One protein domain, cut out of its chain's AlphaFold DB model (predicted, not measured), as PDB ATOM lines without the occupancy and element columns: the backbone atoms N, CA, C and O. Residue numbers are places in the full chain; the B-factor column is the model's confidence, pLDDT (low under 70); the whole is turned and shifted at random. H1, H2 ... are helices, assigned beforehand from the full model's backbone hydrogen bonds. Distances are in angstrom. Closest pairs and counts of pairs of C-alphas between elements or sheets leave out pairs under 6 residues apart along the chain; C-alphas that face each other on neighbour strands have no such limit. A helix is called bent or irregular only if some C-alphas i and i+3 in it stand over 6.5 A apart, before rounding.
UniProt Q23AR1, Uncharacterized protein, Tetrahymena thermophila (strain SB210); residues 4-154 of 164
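What this domain is: This is residues 4 to 154 of the 164 residues of an uncharacterized protein of Tetrahymena thermophila (strain SB210) (UniProt Q23AR1). Ten helices make a body round two of them, H3 and H9, which meet near their first residues like the arms of a wide V, with H7 set between the arms. The long helix H1 packs on H9 with residues 18 to 26 while its first residues, 4 to 9, stick out as an arm; H2 packs on H9 too, H10 folds back after H9, and H5 packs on the last residues of H3, 57 to 58, and makes a corner with the short H4 at its own first residues, 77 to 80. The printed part has 151 residues with ten named helices, H1 to H10 in chain order, and no named strand; the class is all helix. The whole is compact, with a radius of gyration of the C-alphas of 16.0 A, and its C-alphas span 45 by 42 by 25 A.

Where its parts are: Find C-alpha 4 at (-57.734, -1.721, 125.989); from there H1 runs 33.2 A through residues 4 to 26. Next come H2, residues 30 to 40, 15.7 A long, and H3, residues 45 to 60, 19.6 A long, which begins with C-alpha 45 at (-55.903, -27.727, 111.135). H3 is irregular: its C-alphas 57 and 60 are 7.0 A apart. Read on to the short H4, residues 63 to 68, then H5, residues 77 to 88, 16.2 A long, and H6, residues 95 to 102. H7 holds residues 108 to 117, over 14.2 A, and H8 residues 119 to 125. H9, residues 131 to 146, is 22.5 A long. H10, residues 148 to 153, ends with C-alpha 153 at (-49.766, -43.177, 109.727).

How they stand to each other: Start at H9, the hub, which touches six other helices. H1 touches it with residues 18 to 26 alone, the closest C-alphas being those of Leu 22 and Ile 135, 6.1 A apart, at a steep tilt of 41 degrees, the same way. H2 touches H9 at a steep tilt of 42 degrees, opposite ways, closest at the C-alphas of Val 40 and Ser 133, 6.2 A. H3 touches H9 with residues 45 to 49 alone, about perpendicular at 74 degrees; look at the C-alphas of Ser 45 and His 134, 4.9 A apart and the closest. H7 touches H9, closest at the C-alphas of Leu 115 and Gln 142, 6.3 A, and touches H3 at those of Phe 53 and Tyr 114, 6.8 A. H8 and H9 form a helical hairpin at a shallow tilt of 19 degrees, with Ile 123 and Tyr 131 closest, their C-alphas 7.0 A apart. H9 and H10 only just touch, with 3 pairs of C-alphas within 8 A, and only at the corner, closest at the C-alphas of Cys 144 and Leu 150, 5.2 A. Walk outward along H3: H6 touches it at the C-alphas of Ile 46 and Gln 95, 6.9 A, the closest, and H5 at those of Lys 58 and Arg 81, 5.6 A. H4 touches H5, about perpendicular at 84 degrees, closest at the C-alphas of Glu 67 and Ile 77, 5.8 A. H1 is apart from H3 and H5, among others. In H1, H4, H5, H6, H7 and H8 every O i to N i+4 pair is within hydrogen-bond range; in H2 it is 6 of 7, in H3 and H9 11 of 12 each, and in H10 0 of 2, beside 2 of 3 O i to N i+3 pairs.

The domain as a whole: The two C-alphas farthest apart are those of Leu 6 and Lys 73, 48.2 A. The printed part has no cut, and no link is long; H4 to H5 and H5 to H6 are short links, and the others are tight. Residues 4 to 9 of H1 stand free. The mean pLDDT of the printed part is 92.3, that of H1 is 87, and no printed residue is under 70.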
ATOM      1  N   GLN A   4     -59.106  -1.191 126.050       72.25
ATOM      2  CA  GLN A   4     -57.734  -1.721 125.989       72.25
ATOM      3  C   GLN A   4     -57.388  -2.702 127.118       72.25
ATOM      4  O   GLN A   4     -56.657  -3.661 126.898       72.25
ATOM      5  N   ASN A   5     -57.918  -2.497 128.327       74.88
ATOM      6  CA  ASN A   5     -57.654  -3.409 129.443       74.88
ATOM      7  C   ASN A   5     -58.416  -4.734 129.301       74.88
ATOM      8  O   ASN A   5     -57.983  -5.737 129.860       74.88
ATOM      9  N   LEU A   6     -59.540  -4.737 128.572       74.00
ATOM     10  CA  LEU A   6     -60.276  -5.960 128.255       74.00
ATOM     11  C   LEU A   6     -59.527  -6.796 127.208       74.00
ATOM     12  O   LEU A   6     -59.345  -7.991 127.411       74.00
ATOM     13  N   GLU A   7     -59.036  -6.157 126.141       75.19
ATOM     14  CA  GLU A   7     -58.296  -6.830 125.061       75.19
ATOM     15  C   GLU A   7     -57.017  -7.507 125.574       75.19
ATOM     16  O   GLU A   7     -56.777  -8.679 125.287       75.19
ATOM     17  N   ILE A   8     -56.243  -6.816 126.421       78.44
ATOM     18  CA  ILE A   8     -55.024  -7.378 127.030       78.44
ATOM     19  C   ILE A   8     -55.348  -8.599 127.906       78.44
ATOM     20  O   ILE A   8     -54.617  -9.590 127.901       78.44
ATOM     21  N   PHE A   9     -56.443  -8.546 128.666       80.31
ATOM     22  CA  PHE A   9     -56.844  -9.644 129.545       80.31
ATOM     23  C   PHE A   9     -57.310 -10.881 128.758       80.31
ATOM     24  O   PHE A   9     -56.990 -12.018 129.124       80.31
ATOM     25  N   GLU A  10     -58.038 -10.678 127.658       80.75
ATOM     26  CA  GLU A  10     -58.484 -11.758 126.773       80.75
ATOM     27  C   GLU A  10     -57.309 -12.444 126.065       80.75
ATOM     28  O   GLU A  10     -57.259 -13.678 126.017       80.75
ATOM     29  N   GLU A  11     -56.330 -11.671 125.588       80.75
ATOM     30  CA  GLU A  11     -55.115 -12.195 124.955       80.75
ATOM     31  C   GLU A  11     -54.283 -13.044 125.932       80.75
ATOM     32  O   GLU A  11     -53.886 -14.167 125.606       80.75
ATOM     33  N   GLN A  12     -54.088 -12.562 127.165       84.75
ATOM     34  CA  GLN A  12     -53.380 -13.309 128.212       84.75
ATOM     35  C   GLN A  12     -54.092 -14.617 128.571       84.75
ATOM     36  O   GLN A  12     -53.454 -15.664 128.690       84.75
ATOM     37  N   THR A  13     -55.421 -14.577 128.692       87.62
ATOM     38  CA  THR A  13     -56.230 -15.764 128.999       87.62
ATOM     39  C   THR A  13     -56.130 -16.810 127.890       87.62
ATOM     40  O   THR A  13     -56.033 -18.006 128.165       87.62
ATOM     41  N   LEU A  14     -56.159 -16.384 126.625       86.88
ATOM     42  CA  LEU A  14     -56.010 -17.290 125.492       86.88
ATOM     43  C   LEU A  14     -54.620 -17.924 125.453       86.88
ATOM     44  O   LEU A  14     -54.515 -19.133 125.251       86.88
ATOM     45  N   LYS A  15     -53.571 -17.125 125.667       89.44
ATOM     46  CA  LYS A  15     -52.194 -17.617 125.702       89.44
ATOM     47  C   LYS A  15     -52.025 -18.721 126.747       89.44
ATOM     48  O   LYS A  15     -51.547 -19.794 126.403       89.44
ATOM     49  N   MET A  16     -52.518 -18.506 127.971       91.12
ATOM     50  CA  MET A  16     -52.478 -19.528 129.025       91.12
ATOM     51  C   MET A  16     -53.161 -20.833 128.598       91.12
ATOM     52  O   MET A  16     -52.600 -21.908 128.776       91.12
ATOM     53  N   LYS A  17     -54.339 -20.752 127.970       92.69
ATOM     54  CA  LYS A  17     -55.060 -21.940 127.481       92.69
ATOM     55  C   LYS A  17     -54.318 -22.682 126.368       92.69
ATOM     56  O   LYS A  17     -54.395 -23.908 126.285       92.69
ATOM     57  N   ILE A  18     -53.641 -21.946 125.487       92.50
ATOM     58  CA  ILE A  18     -52.804 -22.523 124.431       92.50
ATOM     59  C   ILE A  18     -51.600 -23.232 125.053       92.50
ATOM     60  O   ILE A  18     -51.340 -24.378 124.694       92.50
ATOM     61  N   ASP A  19     -50.922 -22.596 126.007       93.06
ATOM     62  CA  ASP A  19     -49.763 -23.165 126.699       93.06
ATOM     63  C   ASP A  19     -50.146 -24.437 127.480       93.06
ATOM     64  O   ASP A  19     -49.482 -25.467 127.357       93.06
ATOM     65  N   GLU A  20     -51.273 -24.415 128.202       94.38
ATOM     66  CA  GLU A  20     -51.824 -25.590 128.892       94.38
ATOM     67  C   GLU A  20     -52.135 -26.734 127.916       94.38
ATOM     68  O   GLU A  20     -51.766 -27.886 128.156       94.38
ATOM     69  N   SER A  21     -52.791 -26.435 126.790       94.00
ATOM     70  CA  SER A  21     -53.107 -27.439 125.766       94.00
ATOM     71  C   SER A  21     -51.842 -28.008 125.115       94.00
ATOM     72  O   SER A  21     -51.769 -29.215 124.867       94.00
ATOM     73  N   LEU A  22     -50.831 -27.170 124.870       94.94
ATOM     74  CA  LEU A  22     -49.539 -27.596 124.341       94.94
ATOM     75  C   LEU A  22     -48.857 -28.576 125.295       94.94
ATOM     76  O   LEU A  22     -48.478 -29.664 124.860       94.94
ATOM     77  N   GLN A  23     -48.771 -28.232 126.581       95.56
ATOM     78  CA  GLN A  23     -48.173 -29.097 127.593       95.56
ATOM     79  C   GLN A  23     -48.904 -30.445 127.678       95.56
ATOM     80  O   GLN A  23     -48.277 -31.498 127.563       95.56
ATOM     81  N   GLN A  24     -50.238 -30.426 127.772       95.75
ATOM     82  CA  GLN A  24     -51.050 -31.648 127.831       95.75
ATOM     83  C   GLN A  24     -50.822 -32.570 126.631       95.75
ATOM     84  O   GLN A  24     -50.862 -33.791 126.769       95.75
ATOM     85  N   HIS A  25     -50.624 -32.011 125.434       95.44
ATOM     86  CA  HIS A  25     -50.369 -32.804 124.236       95.44
ATOM     87  C   HIS A  25     -48.922 -33.299 124.140       95.44
ATOM     88  O   HIS A  25     -48.707 -34.395 123.621       95.44
ATOM     89  N   GLN A  26     -47.946 -32.535 124.636       94.94
ATOM     90  CA  GLN A  26     -46.536 -32.937 124.677       94.94
ATOM     91  C   GLN A  26     -46.293 -34.125 125.620       94.94
ATOM     92  O   GLN A  26     -45.454 -34.972 125.318       94.94
ATOM     93  N   GLU A  27     -47.058 -34.219 126.709       96.00
ATOM     94  CA  GLU A  27     -46.973 -35.306 127.696       96.00
ATOM     95  C   GLU A  27     -47.556 -36.644 127.204       96.00
ATOM     96  O   GLU A  27     -47.257 -37.692 127.777       96.00
ATOM     97  N   LEU A  28     -48.359 -36.641 126.132       96.06
ATOM     98  CA  LEU A  28     -48.923 -37.868 125.563       96.06
ATOM     99  C   LEU A  28     -47.821 -38.787 125.036       96.06
ATOM    100  O   LEU A  28     -46.799 -38.324 124.529       96.06
ATOM    101  N   ASN A  29     -48.038 -40.097 125.076       96.50
ATOM    102  CA  ASN A  29     -47.160 -41.034 124.378       96.50
ATOM    103  C   ASN A  29     -47.484 -41.115 122.865       96.50
ATOM    104  O   ASN A  29     -48.458 -40.531 122.381       96.50
ATOM    105  N   ASP A  30     -46.652 -41.835 122.102       94.69
ATOM    106  CA  ASP A  30     -46.765 -41.961 120.637       94.69
ATOM    107  C   ASP A  30     -48.094 -42.589 120.185       94.69
ATOM    108  O   ASP A  30     -48.660 -42.198 119.161       94.69
ATOM    109  N   GLU A  31     -48.610 -43.549 120.949       95.25
ATOM    110  CA  GLU A  31     -49.876 -44.215 120.651       95.25
ATOM    111  C   GLU A  31     -51.061 -43.273 120.907       95.25
ATOM    112  O   GLU A  31     -51.960 -43.128 120.076       95.25
ATOM    113  N   GLU A  32     -51.049 -42.574 122.039       96.56
ATOM    114  CA  GLU A  32     -52.099 -41.642 122.438       96.56
ATOM    115  C   GLU A  32     -52.204 -40.451 121.487       96.56
ATOM    116  O   GLU A  32     -53.308 -40.105 121.047       96.56
ATOM    117  N   ILE A  33     -51.072 -39.830 121.142       95.88
ATOM    118  CA  ILE A  33     -51.048 -38.691 120.220       95.88
ATOM    119  C   ILE A  33     -51.527 -39.110 118.829       95.88
ATOM    120  O   ILE A  33     -52.315 -38.389 118.215       95.88
ATOM    121  N   LEU A  34     -51.139 -40.301 118.355       94.56
ATOM    122  CA  LEU A  34     -51.610 -40.852 117.089       94.56
ATOM    123  C   LEU A  34     -53.126 -41.074 117.118       94.56
ATOM    124  O   LEU A  34     -53.837 -40.625 116.213       94.56
ATOM    125  N   ASN A  35     -53.636 -41.717 118.168       93.94
ATOM    126  CA  ASN A  35     -55.061 -41.992 118.337       93.94
ATOM    127  C   ASN A  35     -55.893 -40.703 118.387       93.94
ATOM    128  O   ASN A  35     -56.982 -40.639 117.808       93.94
ATOM    129  N   ARG A  36     -55.393 -39.650 119.045       94.75
ATOM    130  CA  ARG A  36     -56.051 -38.335 119.058       94.75
ATOM    131  C   ARG A  36     -55.955 -37.646 117.696       94.75
ATOM    132  O   ARG A  36     -56.974 -37.175 117.190       94.75
ATOM    133  N   TYR A  37     -54.783 -37.644 117.061       94.06
ATOM    134  CA  TYR A  37     -54.577 -37.061 115.733       94.06
ATOM    135  C   TYR A  37     -55.533 -37.653 114.688       94.06
ATOM    136  O   TYR A  37     -56.156 -36.913 113.923       94.06
ATOM    137  N   GLN A  38     -55.734 -38.976 114.689       91.62
ATOM    138  CA  GLN A  38     -56.647 -39.648 113.758       91.62
ATOM    139  C   GLN A  38     -58.096 -39.138 113.845       91.62
ATOM    140  O   GLN A  38     -58.812 -39.173 112.842       91.62
ATOM    141  N   LYS A  39     -58.523 -38.619 115.004       89.75
ATOM    142  CA  LYS A  39     -59.865 -38.045 115.195       89.75
ATOM    143  C   LYS A  39     -59.990 -36.641 114.601       89.75
ATOM    144  O   LYS A  39     -61.058 -36.286 114.109       89.75
ATOM    145  N   VAL A  40     -58.906 -35.864 114.588       88.81
ATOM    146  CA  VAL A  40     -58.898 -34.469 114.101       88.81
ATOM    147  C   VAL A  40     -58.349 -34.318 112.686       88.81
ATOM    148  O   VAL A  40     -58.347 -33.223 112.131       88.81
ATOM    149  N   VAL A  41     -57.922 -35.408 112.054       84.06
ATOM    150  CA  VAL A  41     -57.235 -35.388 110.757       84.06
ATOM    151  C   VAL A  41     -58.053 -34.783 109.605       84.06
ATOM    152  O   VAL A  41     -57.495 -34.288 108.629       84.06
ATOM    153  N   LYS A  42     -59.387 -34.812 109.719       80.81
ATOM    154  CA  LYS A  42     -60.322 -34.220 108.746       80.81
ATOM    155  C   LYS A  42     -60.585 -32.730 108.988       80.81
ATOM    156  O   LYS A  42     -61.291 -32.109 108.199       80.81
ATOM    157  N   SER A  43     -60.066 -32.170 110.078       85.19
ATOM    158  CA  SER A  43     -60.195 -30.747 110.382       85.19
ATOM    159  C   SER A  43     -59.363 -29.894 109.420       85.19
ATOM    160  O   SER A  43     -58.444 -30.370 108.749       85.19
ATOM    161  N   ASN A  44     -59.646 -28.592 109.394       89.06
ATOM    162  CA  ASN A  44     -58.849 -27.628 108.634       89.06
ATOM    163  C   ASN A  44     -57.466 -27.362 109.255       89.06
ATOM    164  O   ASN A  44     -56.690 -26.606 108.676       89.06
ATOM    165  N   SER A  45     -57.126 -28.000 110.379       91.62
ATOM    166  CA  SER A  45     -55.903 -27.727 111.135       91.62
ATOM    167  C   SER A  45     -54.641 -27.883 110.297       91.62
ATOM    168  O   SER A  45     -53.808 -26.981 110.267       91.62
ATOM    169  N   ILE A  46     -54.543 -28.969 109.523       92.62
ATOM    170  CA  ILE A  46     -53.401 -29.220 108.630       92.62
ATOM    171  C   ILE A  46     -53.288 -28.123 107.567       92.62
ATOM    172  O   ILE A  46     -52.198 -27.624 107.300       92.62
ATOM    173  N   LYS A  47     -54.415 -27.728 106.964       93.88
ATOM    174  CA  LYS A  47     -54.449 -26.665 105.954       93.88
ATOM    175  C   LYS A  47     -53.960 -25.343 106.542       93.88
ATOM    176  O   LYS A  47     -53.152 -24.681 105.900       93.88
ATOM    177  N   THR A  48     -54.428 -24.984 107.736       93.75
ATOM    178  CA  THR A  48     -54.030 -23.756 108.434       93.75
ATOM    179  C   THR A  48     -52.542 -23.767 108.774       93.75
ATOM    180  O   THR A  48     -51.835 -22.834 108.412       93.75
ATOM    181  N   ILE A  49     -52.029 -24.852 109.361       95.19
ATOM    182  CA  ILE A  49     -50.598 -24.993 109.682       95.19
ATOM    183  C   ILE A  49     -49.738 -24.831 108.422       95.19
ATOM    184  O   ILE A  49     -48.769 -24.076 108.421       95.19
ATOM    185  N   LEU A  50     -50.110 -25.503 107.328       96.81
ATOM    186  CA  LEU A  50     -49.387 -25.400 106.059       96.81
ATOM    187  C   LEU A  50     -49.481 -24.005 105.440       96.81
ATOM    188  O   LEU A  50     -48.520 -23.556 104.827       96.81
ATOM    189  N   TYR A  51     -50.621 -23.330 105.579       96.06
ATOM    190  CA  TYR A  51     -50.791 -21.961 105.105       96.06
ATOM    191  C   TYR A  51     -49.810 -21.013 105.803       96.06
ATOM    192  O   TYR A  51     -49.091 -20.283 105.125       96.06
ATOM    193  N   HIS A  52     -49.707 -21.090 107.130       96.19
ATOM    194  CA  HIS A  52     -48.776 -20.255 107.885       96.19
ATOM    195  C   HIS A  52     -47.315 -20.624 107.657       96.19
ATOM    196  O   HIS A  52     -46.479 -19.736 107.548       96.19
ATOM    197  N   PHE A  53     -46.997 -21.905 107.470       97.94
ATOM    198  CA  PHE A  53     -45.650 -22.288 107.051       97.94
ATOM    199  C   PHE A  53     -45.285 -21.715 105.669       97.94
ATOM    200  O   PHE A  53     -44.153 -21.297 105.432       97.94
ATOM    201  N   ILE A  54     -46.238 -21.676 104.733       97.62
ATOM    202  CA  ILE A  54     -46.015 -21.068 103.416       97.62
ATOM    203  C   ILE A  54     -45.776 -19.567 103.536       97.62
ATOM    204  O   ILE A  54     -44.923 -19.052 102.817       97.62
ATOM    205  N   ASP A  55     -46.523 -18.886 104.401       96.56
ATOM    206  CA  ASP A  55     -46.315 -17.470 104.689       96.56
ATOM    207  C   ASP A  55     -44.945 -17.222 105.339       96.56
ATOM    208  O   ASP A  55     -44.187 -16.393 104.840       96.56
ATOM    209  N   PHE A  56     -44.560 -18.026 106.336       97.19
ATOM    210  CA  PHE A  56     -43.222 -18.003 106.939       97.19
ATOM    211  C   PHE A  56     -42.131 -18.089 105.865       97.19
ATOM    212  O   PHE A  56     -41.254 -17.236 105.780       97.19
ATOM    213  N   MET A  57     -42.237 -19.062 104.960       97.62
ATOM    214  CA  MET A  57     -41.250 -19.250 103.897       97.62
ATOM    215  C   MET A  57     -41.267 -18.171 102.810       97.62
ATOM    216  O   MET A  57     -40.326 -18.117 102.024       97.62
ATOM    217  N   LYS A  58     -42.332 -17.376 102.668       96.19
ATOM    218  CA  LYS A  58     -42.486 -16.423 101.553       96.19
ATOM    219  C   LYS A  58     -42.396 -14.966 101.958       96.19
ATOM    220  O   LYS A  58     -42.031 -14.159 101.101       96.19
ATOM    221  N   SER A  59     -42.750 -14.646 103.193       93.56
ATOM    222  CA  SER A  59     -42.990 -13.281 103.657       93.56
ATOM    223  C   SER A  59     -42.460 -13.082 105.067       93.56
ATOM    224  O   SER A  59     -41.547 -12.279 105.231       93.56
ATOM    225  N   SER A  60     -43.023 -13.797 106.044       92.12
ATOM    226  CA  SER A  60     -42.953 -13.431 107.466       92.12
ATOM    227  C   SER A  60     -41.802 -14.056 108.251       92.12
ATOM    228  O   SER A  60     -41.522 -13.607 109.359       92.12
ATOM    229  N   GLY A  61     -41.142 -15.081 107.713       92.56
ATOM    230  CA  GLY A  61     -40.007 -15.719 108.369       92.56
ATOM    231  C   GLY A  61     -38.736 -14.881 108.295       92.56
ATOM    232  O   GLY A  61     -38.521 -14.140 107.335       92.56
ATOM    233  N   ASP A  62     -37.889 -15.039 109.311       94.25
ATOM    234  CA  ASP A  62     -36.577 -14.404 109.385       94.25
ATOM    235  C   ASP A  62     -35.662 -14.902 108.252       94.25
ATOM    236  O   ASP A  62     -35.416 -16.105 108.100       94.25
ATOM    237  N   ASP A  63     -35.164 -13.960 107.452       95.50
ATOM    238  CA  ASP A  63     -34.339 -14.246 106.279       95.50
ATOM    239  C   ASP A  63     -33.025 -14.944 106.644       95.50
ATOM    240  O   ASP A  63     -32.644 -15.902 105.969       95.50
ATOM    241  N   ILE A  64     -32.373 -14.528 107.735       94.19
ATOM    242  CA  ILE A  64     -31.096 -15.090 108.198       94.19
ATOM    243  C   ILE A  64     -31.302 -16.545 108.606       94.19
ATOM    244  O   ILE A  64     -30.512 -17.419 108.247       94.19
ATOM    245  N   ILE A  65     -32.386 -16.826 109.329       94.62
ATOM    246  CA  ILE A  65     -32.718 -18.188 109.748       94.62
ATOM    247  C   ILE A  65     -33.036 -19.074 108.539       94.62
ATOM    248  O   ILE A  65     -32.530 -20.195 108.441       94.62
ATOM    249  N   ILE A  66     -33.848 -18.589 107.596       95.81
ATOM    250  CA  ILE A  66     -34.199 -19.353 106.391       95.81
ATOM    251  C   ILE A  66     -32.951 -19.653 105.549       95.81
ATOM    252  O   ILE A  66     -32.802 -20.777 105.055       95.81
ATOM    253  N   GLU A  67     -32.048 -18.685 105.395       95.00
ATOM    254  CA  GLU A  67     -30.769 -18.875 104.709       95.00
ATOM    255  C   GLU A  67     -29.873 -19.875 105.449       95.00
ATOM    256  O   GLU A  67     -29.357 -20.803 104.825       95.00
ATOM    257  N   ALA A  68     -29.752 -19.764 106.775       93.62
ATOM    258  CA  ALA A  68     -28.919 -20.648 107.592       93.62
ATOM    259  C   ALA A  68     -29.370 -22.118 107.549       93.62
ATOM    260  O   ALA A  68     -28.542 -23.029 107.613       93.62
ATOM    261  N   LEU A  69     -30.674 -22.367 107.409       94.19
ATOM    262  CA  LEU A  69     -31.241 -23.715 107.277       94.19
ATOM    263  C   LEU A  69     -31.095 -24.301 105.862       94.19
ATOM    264  O   LEU A  69     -31.354 -25.490 105.646       94.19
ATOM    265  N   SER A  70     -30.693 -23.498 104.872       91.06
ATOM    266  CA  SER A  70     -30.441 -23.989 103.518       91.06
ATOM    267  C   SER A  70     -29.216 -24.901 103.491       91.06
ATOM    268  O   SER A  70     -28.107 -24.519 103.852       91.06
ATOM    269  N   LYS A  71     -29.386 -26.117 102.961       81.06
ATOM    270  CA  LYS A  71     -28.268 -27.058 102.770       81.06
ATOM    271  C   LYS A  71     -27.227 -26.571 101.765       81.06
ATOM    272  O   LYS A  71     -26.095 -27.047 101.774       81.06
ATOM    273  N   THR A  72     -27.617 -25.686 100.853       80.88
ATOM    274  CA  THR A  72     -26.702 -25.114  99.869       80.88
ATOM    275  C   THR A  72     -26.172 -23.808 100.433       80.88
ATOM    276  O   THR A  72     -26.921 -22.832 100.511       80.88
ATOM    277  N   LYS A  73     -24.890 -23.821 100.815       71.50
ATOM    278  CA  LYS A  73     -24.131 -22.601 101.093       71.50
ATOM    279  C   LYS A  73     -24.216 -21.708  99.848       71.50
ATOM    280  O   LYS A  73     -24.204 -22.229  98.736       71.50
ATOM    281  N   ASP A  74     -24.390 -20.406 100.045       83.38
ATOM    282  CA  ASP A  74     -24.437 -19.366  98.999       83.38
ATOM    283  C   ASP A  74     -25.781 -19.140  98.284       83.38
ATOM    284  O   ASP A  74     -25.853 -18.328  97.359       83.38
ATOM    285  N   LYS A  75     -26.874 -19.791  98.703       89.81
ATOM    286  CA  LYS A  75     -28.203 -19.392  98.212       89.81
ATOM    287  C   LYS A  75     -28.708 -18.171  98.962       89.81
ATOM    288  O   LYS A  75     -28.862 -18.226 100.177       89.81
ATOM    289  N   SER A  76     -29.055 -17.122  98.223       93.81
ATOM    290  CA  SER A  76     -29.746 -15.975  98.808       93.81
ATOM    291  C   SER A  76     -31.198 -16.312  99.135       93.81
ATOM    292  O   SER A  76     -31.830 -17.155  98.483       93.81
ATOM    293  N   ILE A  77     -31.776 -15.582 100.084       94.81
ATOM    294  CA  ILE A  77     -33.172 -15.718 100.485       94.81
ATOM    295  C   ILE A  77     -34.119 -15.624  99.288       94.81
ATOM    296  O   ILE A  77     -35.038 -16.429  99.148       94.81
ATOM    297  N   SER A  78     -33.854 -14.712  98.352       95.81
ATOM    298  CA  SER A  78     -34.665 -14.545  97.142       95.81
ATOM    299  C   SER A  78     -34.715 -15.826  96.298       95.81
ATOM    300  O   SER A  78     -35.782 -16.234  95.826       95.81
ATOM    301  N   GLN A  79     -33.579 -16.519  96.157       95.81
ATOM    302  CA  GLN A  79     -33.509 -17.797  95.446       95.81
ATOM    303  C   GLN A  79     -34.277 -18.889  96.196       95.81
ATOM    304  O   GLN A  79     -35.067 -19.608  95.578       95.81
ATOM    305  N   ILE A  80     -34.114 -18.972  97.521       96.50
ATOM    306  CA  ILE A  80     -34.821 -19.943  98.369       96.50
ATOM    307  C   ILE A  80     -36.340 -19.736  98.265       96.50
ATOM    308  O   ILE A  80     -37.074 -20.683  97.969       96.50
ATOM    309  N   ARG A  81     -36.820 -18.494  98.410       96.94
ATOM    310  CA  ARG A  81     -38.245 -18.132  98.300       96.94
ATOM    311  C   ARG A  81     -38.810 -18.438  96.909       96.94
ATOM    312  O   ARG A  81     -39.947 -18.909  96.790       96.94
ATOM    313  N   LYS A  82     -38.027 -18.235  95.841       96.81
ATOM    314  CA  LYS A  82     -38.417 -18.575  94.458       96.81
ATOM    315  C   LYS A  82     -38.526 -20.086  94.243       96.81
ATOM    316  O   LYS A  82     -39.498 -20.557  93.641       96.81
ATOM    317  N   GLU A  83     -37.563 -20.855  94.746       96.00
ATOM    318  CA  GLU A  83     -37.600 -22.321  94.707       96.00
ATOM    319  C   GLU A  83     -38.789 -22.867  95.496       96.00
ATOM    320  O   GLU A  83     -39.533 -23.706  94.985       96.00
ATOM    321  N   PHE A  84     -39.017 -22.347  96.702       97.69
ATOM    322  CA  PHE A  84     -40.148 -22.733  97.535       97.69
ATOM    323  C   PHE A  84     -41.488 -22.396  96.870       97.69
ATOM    324  O   PHE A  84     -42.393 -23.230  96.800       97.69
ATOM    325  N   SER A  85     -41.604 -21.199  96.290       97.56
ATOM    326  CA  SER A  85     -42.795 -20.786  95.544       97.56
ATOM    327  C   SER A  85     -43.085 -21.716  94.369       97.56
ATOM    328  O   SER A  85     -44.241 -22.074  94.142       97.56
ATOM    329  N   SER A  86     -42.045 -22.156  93.661       97.44
ATOM    330  CA  SER A  86     -42.167 -23.130  92.572       97.44
ATOM    331  C   SER A  86     -42.578 -24.510  93.092       97.44
ATOM    332  O   SER A  86     -43.468 -25.139  92.526       97.44
ATOM    333  N   PHE A  87     -41.991 -24.949  94.208       96.94
ATOM    334  CA  PHE A  87     -42.309 -26.219  94.857       96.94
ATOM    335  C   PHE A  87     -43.777 -26.306  95.302       96.94
ATOM    336  O   PHE A  87     -44.403 -27.357  95.158       96.94
ATOM    337  N   ILE A  88     -44.347 -25.211  95.816       97.12
ATOM    338  CA  ILE A  88     -45.703 -25.201  96.382       97.12
ATOM    339  C   ILE A  88     -46.805 -24.835  95.375       97.12
ATOM    340  O   ILE A  88     -47.974 -25.110  95.637       97.12
ATOM    341  N   LYS A  89     -46.464 -24.251  94.215       94.06
ATOM    342  CA  LYS A  89     -47.400 -23.581  93.283       94.06
ATOM    343  C   LYS A  89     -48.678 -24.362  92.947       94.06
ATOM    344  O   LYS A  89     -49.727 -23.756  92.776       94.06
ATOM    345  N   GLN A  90     -48.597 -25.684  92.822       92.50
ATOM    346  CA  GLN A  90     -49.720 -26.539  92.403       92.50
ATOM    347  C   GLN A  90     -50.175 -27.521  93.493       92.50
ATOM    348  O   GLN A  90     -50.962 -28.433  93.235       92.50
ATOM    349  N   LYS A  91     -49.669 -27.372  94.719       93.62
ATOM    350  CA  LYS A  91     -49.948 -28.299  95.815       93.62
ATOM    351  C   LYS A  91     -51.199 -27.869  96.583       93.62
ATOM    352  O   LYS A  91     -51.335 -26.719  96.990       93.62
ATOM    353  N   LYS A  92     -52.116 -28.812  96.818       93.56
ATOM    354  CA  LYS A  92     -53.272 -28.603  97.704       93.56
ATOM    355  C   LYS A  92     -52.817 -28.684  99.158       93.56
ATOM    356  O   LYS A  92     -52.132 -29.632  99.519       93.56
ATOM    357  N   LEU A  93     -53.223 -27.742 100.003       94.56
ATOM    358  CA  LEU A  93     -52.820 -27.710 101.414       94.56
ATOM    359  C   LEU A  93     -53.532 -28.806 102.217       94.56
ATOM    360  O   LEU A  93     -54.645 -28.624 102.701       94.56
ATOM    361  N   ASN A  94     -52.901 -29.974 102.287       93.12
ATOM    362  CA  ASN A  94     -53.403 -31.177 102.936       93.12
ATOM    363  C   ASN A  94     -52.226 -32.061 103.395       93.12
ATOM    364  O   ASN A  94     -51.057 -31.709 103.234       93.12
ATOM    365  N   GLN A  95     -52.539 -33.251 103.905       92.06
ATOM    366  CA  GLN A  95     -51.563 -34.251 104.353       92.06
ATOM    367  C   GLN A  95     -50.492 -34.605 103.308       92.06
ATOM    368  O   GLN A  95     -49.335 -34.799 103.664       92.06
ATOM    369  N   GLN A  96     -50.844 -34.672 102.019       93.06
ATOM    370  CA  GLN A  96     -49.875 -34.976 100.957       93.06
ATOM    371  C   GLN A  96     -48.834 -33.863 100.820       93.06
ATOM    372  O   GLN A  96     -47.665 -34.138 100.560       93.06
ATOM    373  N   THR A  97     -49.240 -32.607 101.011       95.50
ATOM    374  CA  THR A  97     -48.312 -31.470 100.995       95.50
ATOM    375  C   THR A  97     -47.409 -31.463 102.215       95.50
ATOM    376  O   THR A  97     -46.213 -31.239 102.055       95.50
ATOM    377  N   PHE A  98     -47.943 -31.787 103.396       95.94
ATOM    378  CA  PHE A  98     -47.116 -32.004 104.583       95.94
ATOM    379  C   PHE A  98     -46.064 -33.091 104.331       95.94
ATOM    380  O   PHE A  98     -44.877 -32.836 104.496       95.94
ATOM    381  N   LEU A  99     -46.465 -34.261 103.822       95.62
ATOM    382  CA  LEU A  99     -45.539 -35.350 103.497       95.62
ATOM    383  C   LEU A  99     -44.496 -34.953 102.448       95.62
ATOM    384  O   LEU A  99     -43.338 -35.349 102.548       95.62
ATOM    385  N   ALA A 100     -44.884 -34.171 101.440       96.06
ATOM    386  CA  ALA A 100     -43.948 -33.676 100.436       96.06
ATOM    387  C   ALA A 100     -42.904 -32.723 101.041       96.06
ATOM    388  O   ALA A 100     -41.754 -32.744 100.612       96.06
ATOM    389  N   LEU A 101     -43.294 -31.895 102.014       97.44
ATOM    390  CA  LEU A 101     -42.382 -31.007 102.737       97.44
ATOM    391  C   LEU A 101     -41.485 -31.777 103.705       97.44
ATOM    392  O   LEU A 101     -40.274 -31.590 103.676       97.44
ATOM    393  N   TYR A 102     -42.067 -32.679 104.493       97.19
ATOM    394  CA  TYR A 102     -41.357 -33.542 105.435       97.19
ATOM    395  C   TYR A 102     -40.248 -34.346 104.741       97.19
ATOM    396  O   TYR A 102     -39.110 -34.371 105.198       97.19
ATOM    397  N   ASN A 103     -40.549 -34.936 103.580       95.88
ATOM    398  CA  ASN A 103     -39.579 -35.709 102.798       95.88
ATOM    399  C   ASN A 103     -38.680 -34.843 101.896       95.88
ATOM    400  O   ASN A 103     -37.809 -35.369 101.200       95.88
ATOM    401  N   SER A 104     -38.890 -33.523 101.848       96.25
ATOM    402  CA  SER A 104     -38.101 -32.642 100.989       96.25
ATOM    403  C   SER A 104     -36.696 -32.492 101.544       96.25
ATOM    404  O   SER A 104     -36.491 -31.878 102.585       96.25
ATOM    405  N   SER A 105     -35.695 -32.920 100.776       94.38
ATOM    406  CA  SER A 105     -34.295 -32.699 101.141       94.38
ATOM    407  C   SER A 105     -33.931 -31.218 101.297       94.38
ATOM    408  O   SER A 105     -32.928 -30.936 101.952       94.38
ATOM    409  N   ARG A 106     -34.717 -30.299 100.716       94.44
ATOM    410  CA  ARG A 106     -34.468 -28.849 100.716       94.44
ATOM    411  C   ARG A 106     -35.239 -28.082 101.784       94.44
ATOM    412  O   ARG A 106     -34.728 -27.075 102.245       94.44
ATOM    413  N   PHE A 107     -36.454 -28.520 102.119       96.75
ATOM    414  CA  PHE A 107     -37.397 -27.738 102.934       96.75
ATOM    415  C   PHE A 107     -37.818 -28.437 104.230       96.75
ATOM    416  O   PHE A 107     -38.546 -27.840 105.019       96.75
ATOM    417  N   SER A 108     -37.384 -29.681 104.466       97.38
ATOM    418  CA  SER A 108     -37.728 -30.406 105.693       97.38
ATOM    419  C   SER A 108     -37.205 -29.695 106.943       97.38
ATOM    420  O   SER A 108     -37.939 -29.578 107.914       97.38
ATOM    421  N   ALA A 109     -35.976 -29.169 106.893       96.94
ATOM    422  CA  ALA A 109     -35.352 -28.458 108.011       96.94
ATOM    423  C   ALA A 109     -36.076 -27.141 108.330       96.94
ATOM    424  O   ALA A 109     -36.306 -26.829 109.493       96.94
ATOM    425  N   HIS A 110     -36.506 -26.398 107.303       97.81
ATOM    426  CA  HIS A 110     -37.333 -25.203 107.484       97.81
ATOM    427  C   HIS A 110     -38.677 -25.531 108.125       97.81
ATOM    428  O   HIS A 110     -39.121 -24.807 109.010       97.81
ATOM    429  N   LEU A 111     -39.321 -26.619 107.688       98.25
ATOM    430  CA  LEU A 111     -40.585 -27.064 108.269       98.25
ATOM    431  C   LEU A 111     -40.412 -27.463 109.738       98.25
ATOM    432  O   LEU A 111     -41.195 -27.026 110.573       98.25
ATOM    433  N   GLU A 112     -39.397 -28.265 110.055       97.94
ATOM    434  CA  GLU A 112     -39.089 -28.681 111.426       97.94
ATOM    435  C   GLU A 112     -38.826 -27.476 112.332       97.94
ATOM    436  O   GLU A 112     -39.418 -27.356 113.404       97.94
ATOM    437  N   TYR A 113     -38.002 -26.536 111.868       97.81
ATOM    438  CA  TYR A 113     -37.719 -25.310 112.599       97.81
ATOM    439  C   TYR A 113     -38.989 -24.481 112.836       97.81
ATOM    440  O   TYR A 113     -39.270 -24.088 113.966       97.81
ATOM    441  N   TYR A 114     -39.801 -24.266 111.797       98.00
ATOM    442  CA  TYR A 114     -41.071 -23.552 111.925       98.00
ATOM    443  C   TYR A 114     -41.990 -24.208 112.967       98.00
ATOM    444  O   TYR A 114     -42.555 -23.521 113.819       98.00
ATOM    445  N   LEU A 115     -42.125 -25.538 112.926       97.25
ATOM    446  CA  LEU A 115     -42.957 -26.275 113.873       97.25
ATOM    447  C   LEU A 115     -42.462 -26.093 115.310       97.25
ATOM    448  O   LEU A 115     -43.285 -25.878 116.192       97.25
ATOM    449  N   ASN A 116     -41.153 -26.148 115.545       95.94
ATOM    450  CA  ASN A 116     -40.584 -26.089 116.893       95.94
ATOM    451  C   ASN A 116     -40.535 -24.677 117.489       95.94
ATOM    452  O   ASN A 116     -40.648 -24.548 118.704       95.94
ATOM    453  N   TYR A 117     -40.377 -23.636 116.665       94.94
ATOM    454  CA  TYR A 117     -40.035 -22.299 117.170       94.94
ATOM    455  C   TYR A 117     -40.989 -21.175 116.761       94.94
ATOM    456  O   TYR A 117     -40.970 -20.133 117.396       94.94
ATOM    457  N   TYR A 118     -41.811 -21.353 115.721       93.88
ATOM    458  CA  TYR A 118     -42.672 -20.277 115.195       93.88
ATOM    459  C   TYR A 118     -44.164 -20.610 115.249       93.88
ATOM    460  O   TYR A 118     -45.010 -19.722 115.330       93.88
ATOM    461  N   SER A 119     -44.520 -21.890 115.168       93.44
ATOM    462  CA  SER A 119     -45.905 -22.288 114.909       93.44
ATOM    463  C   SER A 119     -46.888 -21.966 116.044       93.44
ATOM    464  O   SER A 119     -48.049 -21.675 115.762       93.44
ATOM    465  N   ILE A 120     -46.438 -21.982 117.303       92.69
ATOM    466  CA  ILE A 120     -47.279 -21.684 118.475       92.69
ATOM    467  C   ILE A 120     -47.585 -20.191 118.569       92.69
ATOM    468  O   ILE A 120     -48.753 -19.825 118.701       92.69
ATOM    469  N   ASP A 121     -46.578 -19.335 118.392       89.69
ATOM    470  CA  ASP A 121     -46.763 -17.881 118.382       89.69
ATOM    471  C   ASP A 121     -47.770 -17.463 117.311       89.69
ATOM    472  O   ASP A 121     -48.642 -16.632 117.549       89.69
ATOM    473  N   VAL A 122     -47.734 -18.111 116.145       88.94
ATOM    474  CA  VAL A 122     -48.719 -17.881 115.083       88.94
ATOM    475  C   VAL A 122     -50.145 -18.225 115.532       88.94
ATOM    476  O   VAL A 122     -51.069 -17.483 115.194       88.94
ATOM    477  N   ILE A 123     -50.358 -19.313 116.280       88.06
ATOM    478  CA  ILE A 123     -51.691 -19.671 116.802       88.06
ATOM    479  C   ILE A 123     -52.189 -18.603 117.781       88.06
ATOM    480  O   ILE A 123     -53.352 -18.199 117.682       88.06
ATOM    481  N   ILE A 124     -51.316 -18.139 118.681       86.56
ATOM    482  CA  ILE A 124     -51.625 -17.109 119.683       86.56
ATOM    483  C   ILE A 124     -51.989 -15.795 118.983       86.56
ATOM    484  O   ILE A 124     -53.092 -15.282 119.168       86.56
ATOM    485  N   LEU A 125     -51.109 -15.298 118.110       85.50
ATOM    486  CA  LEU A 125     -51.262 -14.007 117.430       85.50
ATOM    487  C   LEU A 125     -52.486 -13.951 116.506       85.50
ATOM    488  O   LEU A 125     -53.079 -12.891 116.328       85.50
ATOM    489  N   ASN A 126     -52.883 -15.079 115.910       84.25
ATOM    490  CA  ASN A 126     -54.058 -15.134 115.034       84.25
ATOM    491  C   ASN A 126     -55.366 -15.434 115.783       84.25
ATOM    492  O   ASN A 126     -56.402 -15.578 115.130       84.25
ATOM    493  N   ASN A 127     -55.334 -15.563 117.118       80.81
ATOM    494  CA  ASN A 127     -56.486 -15.904 117.956       80.81
ATOM    495  C   ASN A 127     -57.318 -17.060 117.360       80.81
ATOM    496  O   ASN A 127     -58.525 -16.952 117.109       80.81
ATOM    497  N   MET A 128     -56.636 -18.156 117.005       81.31
ATOM    498  CA  MET A 128     -57.266 -19.219 116.224       81.31
ATOM    499  C   MET A 128     -58.371 -19.921 117.013       81.31
ATOM    500  O   MET A 128     -58.147 -20.527 118.063       81.31
ATOM    501  N   LYS A 129     -59.579 -19.932 116.442       76.94
ATOM    502  CA  LYS A 129     -60.675 -20.772 116.935       76.94
ATOM    503  C   LYS A 129     -60.287 -22.248 116.816       76.94
ATOM    504  O   LYS A 129     -59.683 -22.645 115.825       76.94
ATOM    505  N   TYR A 130     -60.694 -23.061 117.790       82.12
ATOM    506  CA  TYR A 130     -60.375 -24.497 117.851       82.12
ATOM    507  C   TYR A 130     -58.868 -24.802 117.948       82.12
ATOM    508  O   TYR A 130     -58.400 -25.801 117.395       82.12
ATOM    509  N   TYR A 131     -58.117 -23.952 118.663       89.00
ATOM    510  CA  TYR A 131     -56.668 -24.080 118.859       89.00
ATOM    511  C   TYR A 131     -56.234 -25.488 119.294       89.00
ATOM    512  O   TYR A 131     -55.211 -25.957 118.818       89.00
ATOM    513  N   GLU A 132     -57.029 -26.217 120.085       92.25
ATOM    514  CA  GLU A 132     -56.706 -27.587 120.518       92.25
ATOM    515  C   GLU A 132     -56.433 -28.537 119.340       92.25
ATOM    516  O   GLU A 132     -55.467 -29.295 119.351       92.25
ATOM    517  N   SER A 133     -57.241 -28.475 118.274       93.06
ATOM    518  CA  SER A 133     -57.020 -29.312 117.084       93.06
ATOM    519  C   SER A 133     -55.770 -28.886 116.310       93.06
ATOM    520  O   SER A 133     -55.077 -29.733 115.741       93.06
ATOM    521  N   HIS A 134     -55.462 -27.587 116.306       93.31
ATOM    522  CA  HIS A 134     -54.240 -27.052 115.712       93.31
ATOM    523  C   HIS A 134     -53.002 -27.514 116.486       93.31
ATOM    524  O   HIS A 134     -52.089 -28.068 115.876       93.31
ATOM    525  N   ILE A 135     -53.007 -27.371 117.811       94.94
ATOM    526  CA  ILE A 135     -51.922 -27.789 118.704       94.94
ATOM    527  C   ILE A 135     -51.708 -29.299 118.617       94.94
ATOM    528  O   ILE A 135     -50.579 -29.744 118.432       94.94
ATOM    529  N   LEU A 136     -52.778 -30.096 118.647       95.69
ATOM    530  CA  LEU A 136     -52.691 -31.546 118.485       95.69
ATOM    531  C   LEU A 136     -52.028 -31.940 117.153       95.69
ATOM    532  O   LEU A 136     -51.167 -32.821 117.125       95.69
ATOM    533  N   CYS A 137     -52.391 -31.285 116.044       95.12
ATOM    534  CA  CYS A 137     -51.725 -31.509 114.760       95.12
ATOM    535  C   CYS A 137     -50.253 -31.069 114.778       95.12
ATOM    536  O   CYS A 137     -49.418 -31.781 114.224       95.12
ATOM    537  N   LEU A 138     -49.931 -29.929 115.398       95.62
ATOM    538  CA  LEU A 138     -48.554 -29.445 115.519       95.62
ATOM    539  C   LEU A 138     -47.682 -30.420 116.303       95.62
ATOM    540  O   LEU A 138     -46.651 -30.843 115.788       95.62
ATOM    541  N   VAL A 139     -48.121 -30.826 117.495       96.75
ATOM    542  CA  VAL A 139     -47.392 -31.767 118.355       96.75
ATOM    543  C   VAL A 139     -47.196 -33.097 117.632       96.75
ATOM    544  O   VAL A 139     -46.093 -33.635 117.616       96.75
ATOM    545  N   PHE A 140     -48.227 -33.609 116.951       96.88
ATOM    546  CA  PHE A 140     -48.093 -34.827 116.150       96.88
ATOM    547  C   PHE A 140     -47.057 -34.675 115.018       96.88
ATOM    548  O   PHE A 140     -46.251 -35.577 114.788       96.88
ATOM    549  N   PHE A 141     -47.039 -33.537 114.317       97.00
ATOM    550  CA  PHE A 141     -46.062 -33.270 113.259       97.00
ATOM    551  C   PHE A 141     -44.638 -33.104 113.787       97.00
ATOM    552  O   PHE A 141     -43.726 -33.673 113.191       97.00
ATOM    553  N   GLN A 142     -44.442 -32.397 114.903       96.94
ATOM    554  CA  GLN A 142     -43.153 -32.328 115.602       96.94
ATOM    555  C   GLN A 142     -42.667 -33.740 115.954       96.94
ATOM    556  O   GLN A 142     -41.525 -34.111 115.682       96.94
ATOM    557  N   ARG A 143     -43.568 -34.583 116.464       96.31
ATOM    558  CA  ARG A 143     -43.243 -35.951 116.863       96.31
ATOM    559  C   ARG A 143     -42.902 -36.866 115.700       96.31
ATOM    560  O   ARG A 143     -42.119 -37.783 115.885       96.31
ATOM    561  N   CYS A 144     -43.401 -36.590 114.496       96.75
ATOM    562  CA  CYS A 144     -42.967 -37.296 113.291       96.75
ATOM    563  C   CYS A 144     -41.481 -37.048 112.965       96.75
ATOM    564  O   CYS A 144     -40.839 -37.940 112.416       96.75
ATOM    565  N   PHE A 145     -40.921 -35.877 113.300       96.31
ATOM    566  CA  PHE A 145     -39.481 -35.614 113.145       96.31
ATOM    567  C   PHE A 145     -38.642 -36.344 114.206       96.31
ATOM    568  O   PHE A 145     -37.550 -36.817 113.892       96.31
ATOM    569  N   ALA A 146     -39.174 -36.505 115.423       94.94
ATOM    570  CA  ALA A 146     -38.519 -37.244 116.506       94.94
ATOM    571  C   ALA A 146     -38.620 -38.775 116.340       94.94
ATOM    572  O   ALA A 146     -37.625 -39.484 116.480       94.94
ATOM    573  N   ASN A 147     -39.805 -39.284 115.995       95.00
ATOM    574  CA  ASN A 147     -40.066 -40.681 115.673       95.00
ATOM    575  C   ASN A 147     -40.562 -40.809 114.226       95.00
ATOM    576  O   ASN A 147     -41.734 -40.586 113.905       95.00
ATOM    577  N   LYS A 148     -39.656 -41.259 113.355       92.56
ATOM    578  CA  LYS A 148     -39.914 -41.404 111.920       92.56
ATOM    579  C   LYS A 148     -40.978 -42.446 111.590       92.56
ATOM    580  O   LYS A 148     -41.514 -42.392 110.490       92.56
ATOM    581  N   GLU A 149     -41.304 -43.376 112.482       92.75
ATOM    582  CA  GLU A 149     -42.345 -44.376 112.216       92.75
ATOM    583  C   GLU A 149     -43.744 -43.750 112.174       92.75
ATOM    584  O   GLU A 149     -44.594 -44.186 111.392       92.75
ATOM    585  N   LEU A 150     -43.966 -42.672 112.937       93.06
ATOM    586  CA  LEU A 150     -45.259 -41.988 113.016       93.06
ATOM    587  C   LEU A 150     -45.704 -41.391 111.676       93.06
ATOM    588  O   LEU A 150     -46.904 -41.317 111.392       93.06
ATOM    589  N   ILE A 151     -44.752 -41.039 110.806       93.38
ATOM    590  CA  ILE A 151     -45.057 -40.477 109.486       93.38
ATOM    591  C   ILE A 151     -45.879 -41.443 108.622       93.38
ATOM    592  O   ILE A 151     -46.711 -41.008 107.823       93.38
ATOM    593  N   ASN A 152     -45.702 -42.755 108.819       89.88
ATOM    594  CA  ASN A 152     -46.367 -43.797 108.037       89.88
ATOM    595  C   ASN A 152     -47.882 -43.834 108.282       89.88
ATOM    596  O   ASN A 152     -48.636 -44.350 107.454       89.88
ATOM    597  N   PHE A 153     -48.348 -43.249 109.388       89.19
ATOM    598  CA  PHE A 153     -49.766 -43.177 109.727       89.19
ATOM    599  C   PHE A 153     -50.474 -41.957 109.132       89.19
ATOM    600  O   PHE A 153     -51.708 -41.876 109.161       89.19
ATOM    601  N   ILE A 154     -49.734 -41.022 108.526       88.19
ATOM    602  CA  ILE A 154     -50.328 -39.954 107.725       88.19
ATOM    603  C   ILE A 154     -50.785 -40.563 106.400       88.19
ATOM    604  O   ILE A 154     -50.043 -40.651 105.421       88.19
TER     605      ILE A 154